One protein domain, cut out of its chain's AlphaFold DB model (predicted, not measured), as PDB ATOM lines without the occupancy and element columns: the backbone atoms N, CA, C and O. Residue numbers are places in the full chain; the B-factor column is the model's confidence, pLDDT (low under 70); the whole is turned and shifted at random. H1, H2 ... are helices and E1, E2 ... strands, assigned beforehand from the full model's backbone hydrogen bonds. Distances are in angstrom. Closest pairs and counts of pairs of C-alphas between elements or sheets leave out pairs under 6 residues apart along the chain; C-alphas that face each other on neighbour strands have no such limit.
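What this domain is: This is residues 127 to 218 of the 492 residues of the protein "Zinc finger, C2H2 type" of Ancylostoma ceylanicum (UniProt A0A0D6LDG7). Two small lobes lie at the two ends of the longest axis, with H2 and the link of residues 178 to 181 running between them. In one lobe the helix H5 packs beside the short strands E1 and E2 and the short helix H1; in the other H4 meets the short helix H3, and the long unnamed stretch of residues 154 to 165 loops from H3 back to H4. The printed part has 92 residues with five named helices and two named strands, in the order H1, H2, H3, H4, E1, H5, E2, and the class is mostly helix. It is only just compact, close to loose, with a radius of gyration of the C-alphas of 14.8 A, and the C-alphas span 41 by 29 by 19 A.

Where its parts are: H1 is residues 129 to 132, 5.4 A from first to last C-alpha, beginning at C-alpha 129 at (48.639, -34.761, -49.395). H2 is residues 138 to 145, 10.4 A long, and H3 is residues 149 to 153, 6.3 A long. H4, residues 166 to 177, is 17.0 A long and begins at C-alpha 166 at (27.878, -28.151, -38.346). E1 is residues 182 to 184, 6.9 A long. H5, residues 194 to 205, is 15.6 A long. E2 is residues 208 to 210, 6.5 A long, with C-alpha 210 at (46.446, -38.180, -54.480).

How they stand to each other: H1 and H5 only just touch, with 3 pairs of C-alphas within 8 A, and H5 does so with residues 198 to 201 alone; their closest C-alphas, of Ala 132 and Val 201, are 7.5 A apart. The closest C-alphas of H1 and E2 are those of Glu 129 and Val 209, 6.2 A apart. Residues 127 to 128 pair with residues 209 to 210 of E2, parallel. Residues 133 to 134 pair with residues 183 to 184 of E1, antiparallel, and residues 182 to 183 of E1 pair with residues 190 to 191, antiparallel. E1 and E2 pair with no named strand. H2 is close to H4 but not clearly touching it, about perpendicular at 80 degrees; their closest C-alphas, of Met 145 and Ile 170, are 6.2 A apart. H3 touches H4, which does so with residues 166 to 170 alone; their closest C-alphas, of Val 151 and Met 169, are 5.8 A apart. The closest C-alphas of E1 and H5, those of Phe 182 and Lys 194, are 6.3 A apart. Those of H5 and E2, of Ala 202 and Arg 208, are 5.2 A apart. H4 and H5 are apart. Each O i to N i+4 pair is within hydrogen-bond range in H2 and H3, against 5 of 8 in H4 and 7 of 8 in H5; H1 is too short for such a pair.

The domain as a whole: The two C-alphas farthest apart, those of Thr 153 and Gly 206, are 42.1 A apart. The printed part has no cut. The link from H3 to H4, with 12 residues, is long. The mean pLDDT of the printed part is 78.7, and residues 138, 178 and 215 to 218 are under 70.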
ATOM      1  N   LEU A 127      51.980 -37.420 -55.800       74.81
ATOM      2  CA  LEU A 127      52.333 -37.119 -54.404       74.81
ATOM      3  C   LEU A 127      51.150 -37.361 -53.472       74.81
ATOM      4  O   LEU A 127      50.001 -37.166 -53.861       74.81
ATOM      5  N   THR A 128      51.418 -37.720 -52.224       78.75
ATOM      6  CA  THR A 128      50.407 -37.702 -51.156       78.75
ATOM      7  C   THR A 128      50.112 -36.271 -50.685       78.75
ATOM      8  O   THR A 128      50.912 -35.356 -50.894       78.75
ATOM      9  N   GLU A 129      48.973 -36.060 -50.011       78.19
ATOM     10  CA  GLU A 129      48.639 -34.761 -49.395       78.19
ATOM     11  C   GLU A 129      49.772 -34.234 -48.497       78.19
ATOM     12  O   GLU A 129      50.126 -33.061 -48.583       78.19
ATOM     13  N   GLN A 130      50.375 -35.115 -47.692       74.31
ATOM     14  CA  GLN A 130      51.439 -34.790 -46.736       74.31
ATOM     15  C   GLN A 130      52.795 -34.494 -47.393       74.31
ATOM     16  O   GLN A 130      53.651 -33.878 -46.762       74.31
ATOM     17  N   GLU A 131      53.017 -34.923 -48.640       74.56
ATOM     18  CA  GLU A 131      54.219 -34.589 -49.416       74.56
ATOM     19  C   GLU A 131      54.077 -33.226 -50.112       74.56
ATOM     20  O   GLU A 131      55.042 -32.461 -50.148       74.56
ATOM     21  N   ALA A 132      52.880 -32.899 -50.609       75.69
ATOM     22  CA  ALA A 132      52.617 -31.685 -51.387       75.69
ATOM     23  C   ALA A 132      52.218 -30.446 -50.555       75.69
ATOM     24  O   ALA A 132      52.380 -29.318 -51.032       75.69
ATOM     25  N   ILE A 133      51.677 -30.640 -49.346       81.44
ATOM     26  CA  ILE A 133      51.088 -29.580 -48.513       81.44
ATOM     27  C   ILE A 133      51.770 -29.519 -47.143       81.44
ATOM     28  O   ILE A 133      51.932 -30.530 -46.464       81.44
ATOM     29  N   GLU A 134      52.096 -28.304 -46.710       77.50
ATOM     30  CA  GLU A 134      52.414 -27.969 -45.322       77.50
ATOM     31  C   GLU A 134      51.179 -27.367 -44.649       77.50
ATOM     32  O   GLU A 134      50.634 -26.369 -45.120       77.50
ATOM     33  N   GLY A 135      50.722 -27.971 -43.556       77.38
ATOM     34  CA  GLY A 135      49.604 -27.469 -42.761       77.38
ATOM     35  C   GLY A 135      49.095 -28.506 -41.755       77.38
ATOM     36  O   GLY A 135      49.419 -29.688 -41.887       77.38
ATOM     37  N   PRO A 136      48.309 -28.088 -40.746       71.69
ATOM     38  CA  PRO A 136      47.603 -29.009 -39.859       71.69
ATOM     39  C   PRO A 136      46.583 -29.842 -40.648       71.69
ATOM     40  O   PRO A 136      46.091 -29.418 -41.693       71.69
ATOM     41  N   ASP A 137      46.224 -31.025 -40.150       70.31
ATOM     42  CA  ASP A 137      45.195 -31.826 -40.810       70.31
ATOM     43  C   ASP A 137      43.790 -31.241 -40.624       70.31
ATOM     44  O   ASP A 137      43.415 -30.841 -39.521       70.31
ATOM     45  N   ASP A 138      42.988 -31.268 -41.700       69.88
ATOM     46  CA  ASP A 138      41.617 -30.728 -41.734       69.88
ATOM     47  C   ASP A 138      40.756 -31.261 -40.582       69.88
ATOM     48  O   ASP A 138      39.899 -30.552 -40.065       69.88
ATOM     49  N   GLU A 139      40.981 -32.514 -40.181       70.44
ATOM     50  CA  GLU A 139      40.241 -33.203 -39.121       70.44
ATOM     51  C   GLU A 139      40.677 -32.763 -37.716       70.44
ATOM     52  O   GLU A 139      39.861 -32.750 -36.796       70.44
ATOM     53  N   VAL A 140      41.939 -32.359 -37.541       73.06
ATOM     54  CA  VAL A 140      42.449 -31.789 -36.282       73.06
ATOM     55  C   VAL A 140      41.978 -30.340 -36.141       73.06
ATOM     56  O   VAL A 140      41.536 -29.929 -35.068       73.06
ATOM     57  N   GLU A 141      42.000 -29.583 -37.238       73.75
ATOM     58  CA  GLU A 141      41.480 -28.216 -37.305       73.75
ATOM     59  C   GLU A 141      39.950 -28.182 -37.113       73.75
ATOM     60  O   GLU A 141      39.445 -27.379 -36.329       73.75
ATOM     61  N   ALA A 142      39.206 -29.100 -37.742       72.81
ATOM     62  CA  ALA A 142      37.763 -29.241 -37.539       72.81
ATOM     63  C   ALA A 142      37.424 -29.566 -36.076       72.81
ATOM     64  O   ALA A 142      36.606 -28.866 -35.490       72.81
ATOM     65  N   LYS A 143      38.119 -30.520 -35.437       76.56
ATOM     66  CA  LYS A 143      37.951 -30.833 -33.998       76.56
ATOM     67  C   LYS A 143      38.344 -29.687 -33.056       76.56
ATOM     68  O   LYS A 143      37.932 -29.662 -31.894       76.56
ATOM     69  N   LYS A 144      39.169 -28.735 -33.509       76.56
ATOM     70  CA  LYS A 144      39.403 -27.480 -32.778       76.56
ATOM     71  C   LYS A 144      38.153 -26.598 -32.848       76.56
ATOM     72  O   LYS A 144      37.682 -26.176 -31.802       76.56
ATOM     73  N   MET A 145      37.594 -26.406 -34.044       73.00
ATOM     74  CA  MET A 145      36.404 -25.577 -34.288       73.00
ATOM     75  C   MET A 145      35.102 -26.197 -33.739       73.00
ATOM     76  O   MET A 145      34.208 -25.466 -33.337       73.00
ATOM     77  N   GLU A 146      34.992 -27.524 -33.633       76.19
ATOM     78  CA  GLU A 146      33.852 -28.219 -32.999       76.19
ATOM     79  C   GLU A 146      33.669 -27.890 -31.508       76.19
ATOM     80  O   GLU A 146      32.588 -28.114 -30.967       76.19
ATOM     81  N   ARG A 147      34.696 -27.345 -30.841       77.00
ATOM     82  CA  ARG A 147      34.605 -26.860 -29.454       77.00
ATOM     83  C   ARG A 147      34.084 -25.424 -29.337       77.00
ATOM     84  O   ARG A 147      33.857 -24.973 -28.217       77.00
ATOM     85  N   ASP A 148      33.883 -24.718 -30.447       76.25
ATOM     86  CA  ASP A 148      33.348 -23.359 -30.419       76.25
ATOM     87  C   ASP A 148      31.828 -23.358 -30.158       76.25
ATOM     88  O   ASP A 148      31.097 -24.126 -30.794       76.25
ATOM     89  N   PRO A 149      31.306 -22.443 -29.317       75.81
ATOM     90  CA  PRO A 149      29.875 -22.381 -29.007       75.81
ATOM     91  C   PRO A 149      29.015 -22.148 -30.259       75.81
ATOM     92  O   PRO A 149      28.042 -22.869 -30.466       75.81
ATOM     93  N   ASP A 150      29.431 -21.242 -31.150       79.12
ATOM     94  CA  ASP A 150      28.756 -20.940 -32.426       79.12
ATOM     95  C   ASP A 150      28.575 -22.170 -33.340       79.12
ATOM     96  O   ASP A 150      27.644 -22.258 -34.142       79.12
ATOM     97  N   VAL A 151      29.509 -23.129 -33.267       78.81
ATOM     98  CA  VAL A 151      29.479 -24.356 -34.078       78.81
ATOM     99  C   VAL A 151      28.469 -25.350 -33.500       78.81
ATOM    100  O   VAL A 151      27.802 -26.055 -34.263       78.81
ATOM    101  N   SER A 152      28.292 -25.345 -32.175       80.56
ATOM    102  CA  SER A 152      27.247 -26.096 -31.474       80.56
ATOM    103  C   SER A 152      25.852 -25.513 -31.733       80.56
ATOM    104  O   SER A 152      24.946 -26.246 -32.137       80.56
ATOM    105  N   THR A 153      25.684 -24.191 -31.597       81.44
ATOM    106  CA  THR A 153      24.410 -23.495 -31.865       81.44
ATOM    107  C   THR A 153      24.056 -23.439 -33.352       81.44
ATOM    108  O   THR A 153      22.904 -23.189 -33.701       81.44
ATOM    109  N   ARG A 154      25.036 -23.676 -34.237       83.81
ATOM    110  CA  ARG A 154      24.970 -23.438 -35.691       83.81
ATOM    111  C   ARG A 154      24.647 -21.990 -36.056       83.81
ATOM    112  O   ARG A 154      24.196 -21.735 -37.174       83.81
ATOM    113  N   THR A 155      24.914 -21.049 -35.156       85.88
ATOM    114  CA  THR A 155      24.718 -19.612 -35.358       85.88
ATOM    115  C   THR A 155      26.045 -18.894 -35.152       85.88
ATOM    116  O   THR A 155      26.702 -19.075 -34.133       85.88
ATOM    117  N   CYS A 156      26.476 -18.091 -36.121       88.50
ATOM    118  CA  CYS A 156      27.702 -17.314 -35.986       88.50
ATOM    119  C   CYS A 156      27.438 -16.060 -35.144       88.50
ATOM    120  O   CYS A 156      26.725 -15.167 -35.600       88.50
ATOM    121  N   SER A 157      28.056 -15.950 -33.966       84.44
ATOM    122  CA  SER A 157      28.010 -14.727 -33.146       84.44
ATOM    123  C   SER A 157      28.530 -13.474 -33.867       84.44
ATOM    124  O   SER A 157      28.050 -12.380 -33.599       84.44
ATOM    125  N   THR A 158      29.462 -13.614 -34.815       82.12
ATOM    126  CA  THR A 158      30.085 -12.481 -35.527       82.12
ATOM    127  C   THR A 158      29.193 -11.844 -36.602       82.12
ATOM    128  O   THR A 158      29.373 -10.672 -36.909       82.12
ATOM    129  N   CYS A 159      28.259 -12.584 -37.216       83.75
ATOM    130  CA  CYS A 159      27.417 -12.035 -38.297       83.75
ATOM    131  C   CYS A 159      25.987 -12.598 -38.381       83.75
ATOM    132  O   CYS A 159      25.313 -12.424 -39.396       83.75
ATOM    133  N   GLY A 160      25.524 -13.326 -37.363       83.62
ATOM    134  CA  GLY A 160      24.169 -13.886 -37.296       83.62
ATOM    135  C   GLY A 160      23.861 -15.006 -38.300       83.62
ATOM    136  O   GLY A 160      22.748 -15.527 -38.302       83.62
ATOM    137  N   TYR A 161      24.813 -15.405 -39.153       85.50
ATOM    138  CA  TYR A 161      24.603 -16.469 -40.138       85.50
ATOM    139  C   TYR A 161      24.244 -17.797 -39.458       85.50
ATOM    140  O   TYR A 161      24.907 -18.218 -38.509       85.50
ATOM    141  N   VAL A 162      23.223 -18.479 -39.984       87.81
ATOM    142  CA  VAL A 162      22.769 -19.788 -39.504       87.81
ATOM    143  C   VAL A 162      23.176 -20.863 -40.508       87.81
ATOM    144  O   VAL A 162      22.711 -20.874 -41.647       87.81
ATOM    145  N   GLY A 163      24.049 -21.779 -40.090       83.38
ATOM    146  CA  GLY A 163      24.488 -22.900 -40.922       83.38
ATOM    147  C   GLY A 163      23.474 -24.044 -40.889       83.38
ATOM    148  O   GLY A 163      23.024 -24.451 -39.815       83.38
ATOM    149  N   LYS A 164      23.151 -24.641 -42.042       87.06
ATOM    150  CA  LYS A 164      22.252 -25.810 -42.082       87.06
ATOM    151  C   LYS A 164      22.896 -27.021 -41.396       87.06
ATOM    152  O   LYS A 164      22.213 -27.814 -40.742       87.06
ATOM    153  N   TRP A 165      24.221 -27.128 -41.499       85.81
ATOM    154  CA  TRP A 165      25.030 -28.211 -40.939       85.81
ATOM    155  C   TRP A 165      26.213 -27.673 -40.123       85.81
ATOM    156  O   TRP A 165      26.740 -26.598 -40.400       85.81
ATOM    157  N   ILE A 166      26.695 -28.470 -39.169       83.69
ATOM    158  CA  ILE A 166      27.878 -28.151 -38.346       83.69
ATOM    159  C   ILE A 166      29.116 -27.912 -39.233       83.69
ATOM    160  O   ILE A 166      29.824 -26.924 -39.065       83.69
ATOM    161  N   SER A 167      29.329 -28.752 -40.252       82.38
ATOM    162  CA  SER A 167      30.421 -28.610 -41.230       82.38
ATOM    163  C   SER A 167      30.354 -27.315 -42.049       82.38
ATOM    164  O   SER A 167      31.384 -26.762 -42.436       82.38
ATOM    165  N   GLU A 168      29.148 -26.804 -42.297       83.81
ATOM    166  CA  GLU A 168      28.935 -25.533 -42.981       83.81
ATOM    167  C   GLU A 168      29.274 -24.350 -42.070       83.81
ATOM    168  O   GLU A 168      29.961 -23.433 -42.520       83.81
ATOM    169  N   MET A 169      28.903 -24.415 -40.785       87.12
ATOM    170  CA  MET A 169      29.293 -23.415 -39.786       87.12
ATOM    171  C   MET A 169      30.815 -23.392 -39.550       87.12
ATOM    172  O   MET A 169      31.424 -22.324 -39.549       87.12
ATOM    173  N   ILE A 170      31.465 -24.559 -39.465       83.06
ATOM    174  CA  ILE A 170      32.935 -24.674 -39.386       83.06
ATOM    175  C   ILE A 170      33.605 -24.012 -40.601       83.06
ATOM    176  O   ILE A 170      34.568 -23.259 -40.451       83.06
ATOM    177  N   ARG A 171      33.090 -24.244 -41.817       81.38
ATOM    178  CA  ARG A 171      33.599 -23.591 -43.037       81.38
ATOM    179  C   ARG A 171      33.358 -22.080 -43.017       81.38
ATOM    180  O   ARG A 171      34.240 -21.329 -43.430       81.38
ATOM    181  N   HIS A 172      32.188 -21.647 -42.550       83.75
ATOM    182  CA  HIS A 172      31.815 -20.241 -42.431       83.75
ATOM    183  C   HIS A 172      32.738 -19.487 -41.460       83.75
ATOM    184  O   HIS A 172      33.248 -18.426 -41.811       83.75
ATOM    185  N   LYS A 173      33.063 -20.063 -40.295       80.31
ATOM    186  CA  LYS A 173      33.999 -19.455 -39.333       80.31
ATOM    187  C   LYS A 173      35.362 -19.081 -39.922       80.31
ATOM    188  O   LYS A 173      35.884 -18.012 -39.614       80.31
ATOM    189  N   ARG A 174      35.914 -19.908 -40.817       80.31
ATOM    190  CA  ARG A 174      37.203 -19.634 -41.499       80.31
ATOM    191  C   ARG A 174      37.160 -18.434 -42.454       80.31
ATOM    192  O   ARG A 174      38.195 -17.986 -42.960       80.31
ATOM    193  N   VAL A 175      35.972 -17.906 -42.747       80.19
ATOM    194  CA  VAL A 175      35.838 -16.641 -43.473       80.19
ATOM    195  C   VAL A 175      36.334 -15.497 -42.588       80.19
ATOM    196  O   VAL A 175      37.216 -14.765 -43.038       80.19
ATOM    197  N   HIS A 176      35.875 -15.438 -41.332       78.81
ATOM    198  CA  HIS A 176      36.226 -14.403 -40.349       78.81
ATOM    199  C   HIS A 176      37.682 -14.472 -39.887       78.81
ATOM    200  O   HIS A 176      38.355 -13.447 -39.857       78.81
ATOM    201  N   THR A 177      38.209 -15.665 -39.579       71.50
ATOM    202  CA  THR A 177      39.570 -15.781 -39.012       71.50
ATOM    203  C   THR A 177      40.683 -15.393 -39.987       71.50
ATOM    204  O   THR A 177      41.800 -15.127 -39.562       71.50
ATOM    205  N   ASN A 178      40.408 -15.357 -41.297       69.00
ATOM    206  CA  ASN A 178      41.358 -15.046 -42.378       69.00
ATOM    207  C   ASN A 178      42.645 -15.893 -42.467       69.00
ATOM    208  O   ASN A 178      43.377 -15.764 -43.454       69.00
ATOM    209  N   GLU A 179      42.858 -16.813 -41.530       76.50
ATOM    210  CA  GLU A 179      43.957 -17.773 -41.492       76.50
ATOM    211  C   GLU A 179      44.065 -18.560 -42.810       76.50
ATOM    212  O   GLU A 179      43.074 -18.995 -43.404       76.50
ATOM    213  N   ARG A 180      45.303 -18.754 -43.276       77.31
ATOM    214  CA  ARG A 180      45.635 -19.563 -44.458       77.31
ATOM    215  C   ARG A 180      46.580 -20.695 -44.050       77.31
ATOM    216  O   ARG A 180      47.766 -20.627 -44.369       77.31
ATOM    217  N   PRO A 181      46.085 -21.706 -43.314       77.94
ATOM    218  CA  PRO A 181      46.933 -22.703 -42.662       77.94
ATOM    219  C   PRO A 181      47.597 -23.688 -43.637       77.94
ATOM    220  O   PRO A 181      48.469 -24.444 -43.220       77.94
ATOM    221  N   PHE A 182      47.210 -23.688 -44.918       84.69
ATOM    222  CA  PHE A 182      47.754 -24.586 -45.936       84.69
ATOM    223  C   PHE A 182      48.724 -23.849 -46.857       84.69
ATOM    224  O   PHE A 182      48.316 -22.948 -47.598       84.69
ATOM    225  N   LYS A 183      49.985 -24.272 -46.860       85.56
ATOM    226  CA  LYS A 183      51.086 -23.735 -47.666       85.56
ATOM    227  C   LYS A 183      51.583 -24.784 -48.667       85.56
ATOM    228  O   LYS A 183      51.651 -25.973 -48.353       85.56
ATOM    229  N   CYS A 184      51.923 -24.355 -49.880       86.31
ATOM    230  CA  CYS A 184      52.564 -25.215 -50.874       86.31
ATOM    231  C   CYS A 184      54.007 -25.558 -50.456       86.31
ATOM    232  O   CYS A 184      54.738 -24.690 -49.985       86.31
ATOM    233  N   ARG A 185      54.453 -26.798 -50.691       84.38
ATOM    234  CA  ARG A 185      55.878 -27.167 -50.561       84.38
ATOM    235  C   ARG A 185      56.768 -26.619 -51.683       84.38
ATOM    236  O   ARG A 185      57.977 -26.542 -51.512       84.38
ATOM    237  N   TYR A 186      56.175 -26.255 -52.820       79.25
ATOM    238  CA  TYR A 186      56.883 -25.930 -54.065       79.25
ATOM    239  C   TYR A 186      56.883 -24.433 -54.425       79.25
ATOM    240  O   TYR A 186      57.524 -24.040 -55.395       79.25
ATOM    241  N   CYS A 187      56.175 -23.592 -53.665       83.50
ATOM    242  CA  CYS A 187      56.218 -22.127 -53.756       83.50
ATOM    243  C   CYS A 187      55.684 -21.494 -52.458       83.50
ATOM    244  O   CYS A 187      55.145 -22.191 -51.596       83.50
ATOM    245  N   SER A 188      55.761 -20.170 -52.314       82.12
ATOM    246  CA  SER A 188      55.260 -19.455 -51.123       82.12
ATOM    247  C   SER A 188      53.727 -19.454 -50.954       82.12
ATOM    248  O   SER A 188      53.208 -18.929 -49.965       82.12
ATOM    249  N   ARG A 189      52.960 -20.029 -51.894       80.81
ATOM    250  CA  ARG A 189      51.502 -19.866 -51.949       80.81
ATOM    251  C   ARG A 189      50.777 -20.498 -50.757       80.81
ATOM    252  O   ARG A 189      50.822 -21.711 -50.556       80.81
ATOM    253  N   THR A 190      49.990 -19.683 -50.051       85.81
ATOM    254  CA  THR A 190      49.082 -20.113 -48.973       85.81
ATOM    255  C   THR A 190      47.603 -20.028 -49.372       85.81
ATOM    256  O   THR A 190      47.195 -19.165 -50.157       85.81
ATOM    257  N   SER A 191      46.782 -20.937 -48.837       83.00
ATOM    258  CA  SER A 191      45.344 -21.081 -49.128       83.00
ATOM    259  C   SER A 191      44.516 -21.318 -47.856       83.00
ATOM    260  O   SER A 191      45.015 -21.880 -46.883       83.00
ATOM    261  N   LYS A 192      43.228 -20.935 -47.877       81.12
ATOM    262  CA  LYS A 192      42.274 -21.189 -46.773       81.12
ATOM    263  C   LYS A 192      41.778 -22.646 -46.699       81.12
ATOM    264  O   LYS A 192      41.303 -23.067 -45.651       81.12
ATOM    265  N   TRP A 193      41.880 -23.414 -47.790       83.56
ATOM    266  CA  TRP A 193      41.363 -24.788 -47.897       83.56
ATOM    267  C   TRP A 193      42.329 -25.711 -48.666       83.56
ATOM    268  O   TRP A 193      42.818 -25.322 -49.734       83.56
ATOM    269  N   LYS A 194      42.543 -26.959 -48.203       83.69
ATOM    270  CA  LYS A 194      43.399 -27.952 -48.901       83.69
ATOM    271  C   LYS A 194      42.997 -28.171 -50.363       83.69
ATOM    272  O   LYS A 194      43.857 -28.235 -51.237       83.69
ATOM    273  N   ALA A 195      41.695 -28.233 -50.658       84.31
ATOM    274  CA  ALA A 195      41.170 -28.482 -52.005       84.31
ATOM    275  C   ALA A 195      41.529 -27.396 -53.045       84.31
ATOM    276  O   ALA A 195      41.538 -27.670 -54.251       84.31
ATOM    277  N   ASP A 196      41.811 -26.167 -52.605       85.81
ATOM    278  CA  ASP A 196      42.315 -25.096 -53.475       85.81
ATOM    279  C   ASP A 196      43.821 -25.221 -53.687       85.81
ATOM    280  O   ASP A 196      44.293 -25.080 -54.817       85.81
ATOM    281  N   LEU A 197      44.564 -25.577 -52.637       86.88
ATOM    282  CA  LEU A 197      46.002 -25.787 -52.723       86.88
ATOM    283  C   LEU A 197      46.354 -26.991 -53.613       86.88
ATOM    284  O   LEU A 197      47.226 -26.879 -54.467       86.88
ATOM    285  N   ILE A 198      45.610 -28.096 -53.514       85.62
ATOM    286  CA  ILE A 198      45.732 -29.267 -54.403       85.62
ATOM    287  C   ILE A 198      45.512 -28.878 -55.871       85.62
ATOM    288  O   ILE A 198      46.246 -29.313 -56.759       85.62
ATOM    289  N   ARG A 199      44.515 -28.025 -56.138       85.12
ATOM    290  CA  ARG A 199      44.221 -27.521 -57.488       85.12
ATOM    291  C   ARG A 199      45.335 -26.614 -58.007       85.12
ATOM    292  O   ARG A 199      45.656 -26.676 -59.190       85.12
ATOM    293  N   HIS A 200      45.916 -25.798 -57.133       86.12
ATOM    294  CA  HIS A 200      47.092 -24.995 -57.439       86.12
ATOM    295  C   HIS A 200      48.310 -25.880 -57.743       86.12
ATOM    296  O   HIS A 200      48.900 -25.705 -58.801       86.12
ATOM    297  N   VAL A 201      48.630 -26.882 -56.918       84.69
ATOM    298  CA  VAL A 201      49.761 -27.800 -57.165       84.69
ATOM    299  C   VAL A 201      49.611 -28.527 -58.506       84.69
ATOM    300  O   VAL A 201      50.550 -28.552 -59.304       84.69
ATOM    301  N   ALA A 202      48.404 -29.009 -58.817       84.06
ATOM    302  CA  ALA A 202      48.111 -29.657 -60.094       84.06
ATOM    303  C   ALA A 202      48.202 -28.716 -61.308       84.06
ATOM    304  O   ALA A 202      48.634 -29.153 -62.372       84.06
ATOM    305  N   LYS A 203      47.798 -27.443 -61.179       81.12
ATOM    306  CA  LYS A 203      47.791 -26.478 -62.295       81.12
ATOM    307  C   LYS A 203      49.129 -25.751 -62.483       81.12
ATOM    308  O   LYS A 203      49.505 -25.485 -63.617       81.12
ATOM    309  N   THR A 204      49.805 -25.395 -61.395       80.56
ATOM    310  CA  THR A 204      51.009 -24.549 -61.396       80.56
ATOM    311  C   THR A 204      52.290 -25.377 -61.467       80.56
ATOM    312  O   THR A 204      53.173 -25.036 -62.241       80.56
ATOM    313  N   HIS A 205      52.379 -26.483 -60.724       79.62
ATOM    314  CA  HIS A 205      53.576 -27.338 -60.719       79.62
ATOM    315  C   HIS A 205      53.440 -28.573 -61.630       79.62
ATOM    316  O   HIS A 205      54.408 -29.298 -61.836       79.62
ATOM    317  N   GLY A 206      52.243 -28.833 -62.173       76.75
ATOM    318  CA  GLY A 206      51.947 -30.024 -62.982       76.75
ATOM    319  C   GLY A 206      51.860 -31.326 -62.172       76.75
ATOM    320  O   GLY A 206      51.745 -32.407 -62.750       76.75
ATOM    321  N   ILE A 207      51.905 -31.245 -60.838       80.94
ATOM    322  CA  ILE A 207      52.010 -32.408 -59.953       80.94
ATOM    323  C   ILE A 207      50.618 -32.879 -59.520       80.94
ATOM    324  O   ILE A 207      49.838 -32.137 -58.920       80.94
ATOM    325  N   ARG A 208      50.301 -34.152 -59.773       79.62
ATOM    326  CA  ARG A 208      49.028 -34.756 -59.359       79.62
ATOM    327  C   ARG A 208      49.112 -35.212 -57.902       79.62
ATOM    328  O   ARG A 208      49.800 -36.175 -57.585       79.62
ATOM    329  N   VAL A 209      48.380 -34.543 -57.013       79.69
ATOM    330  CA  VAL A 209      48.247 -34.973 -55.612       79.69
ATOM    331  C   VAL A 209      47.145 -36.032 -55.502       79.69
ATOM    332  O   VAL A 209      46.027 -35.825 -55.983       79.69
ATOM    333  N   VAL A 210      47.434 -37.165 -54.867       77.50
ATOM    334  CA  VAL A 210      46.446 -38.180 -54.480       77.50
ATOM    335  C   VAL A 210      45.807 -37.726 -53.175       77.50
ATOM    336  O   VAL A 210      46.461 -37.641 -52.138       77.50
ATOM    337  N   SER A 211      44.522 -37.388 -53.256       78.31
ATOM    338  CA  SER A 211      43.741 -36.792 -52.176       78.31
ATOM    339  C   SER A 211      42.264 -37.125 -52.353       78.31
ATOM    340  O   SER A 211      41.790 -37.234 -53.488       78.31
ATOM    341  N   LYS A 212      41.508 -37.163 -51.247       75.62
ATOM    342  CA  LYS A 212      40.031 -37.199 -51.278       75.62
ATOM    343  C   LYS A 212      39.403 -35.978 -51.977       75.62
ATOM    344  O   LYS A 212      38.248 -36.036 -52.386       75.62
ATOM    345  N   TYR A 213      40.162 -34.893 -52.157       71.88
ATOM    346  CA  TYR A 213      39.734 -33.663 -52.832       71.88
ATOM    347  C   TYR A 213      40.118 -33.591 -54.323       71.88
ATOM    348  O   TYR A 213      39.731 -32.646 -55.019       71.88
ATOM    349  N   SER A 214      40.878 -34.561 -54.841       70.88
ATOM    350  CA  SER A 214      41.348 -34.548 -56.230       70.88
ATOM    351  C   SER A 214      40.250 -34.977 -57.204       70.88
ATOM    352  O   SER A 214      39.828 -36.125 -57.224       70.88
ATOM    353  N   ARG A 215      39.833 -34.066 -58.096       57.22
ATOM    354  CA  ARG A 215      38.728 -34.249 -59.071       57.22
ATOM    355  C   ARG A 215      38.935 -35.338 -60.142       57.22
ATOM    356  O   ARG A 215      38.128 -35.452 -61.060       57.22
ATOM    357  N   SER A 216      40.016 -36.111 -60.084       54.31
ATOM    358  CA  SER A 216      40.267 -37.183 -61.052       54.31
ATOM    359  C   SER A 216      39.482 -38.434 -60.668       54.31
ATOM    360  O   SER A 216      39.726 -38.993 -59.607       54.31
ATOM    361  N   LYS A 217      38.606 -38.921 -61.557       44.31
ATOM    362  CA  LYS A 217      37.800 -40.147 -61.362       44.31
ATOM    363  C   LYS A 217      38.605 -41.444 -61.145       44.31
ATOM    364  O   LYS A 217      38.009 -42.468 -60.840       44.31
ATOM    365  N   ALA A 218      39.931 -41.410 -61.264       43.47
ATOM    366  CA  ALA A 218      40.815 -42.511 -60.900       43.47
ATOM    367  C   ALA A 218      41.062 -42.545 -59.377       43.47
ATOM    368  O   ALA A 218      42.177 -42.297 -58.920       43.47
TER     369      ALA A 218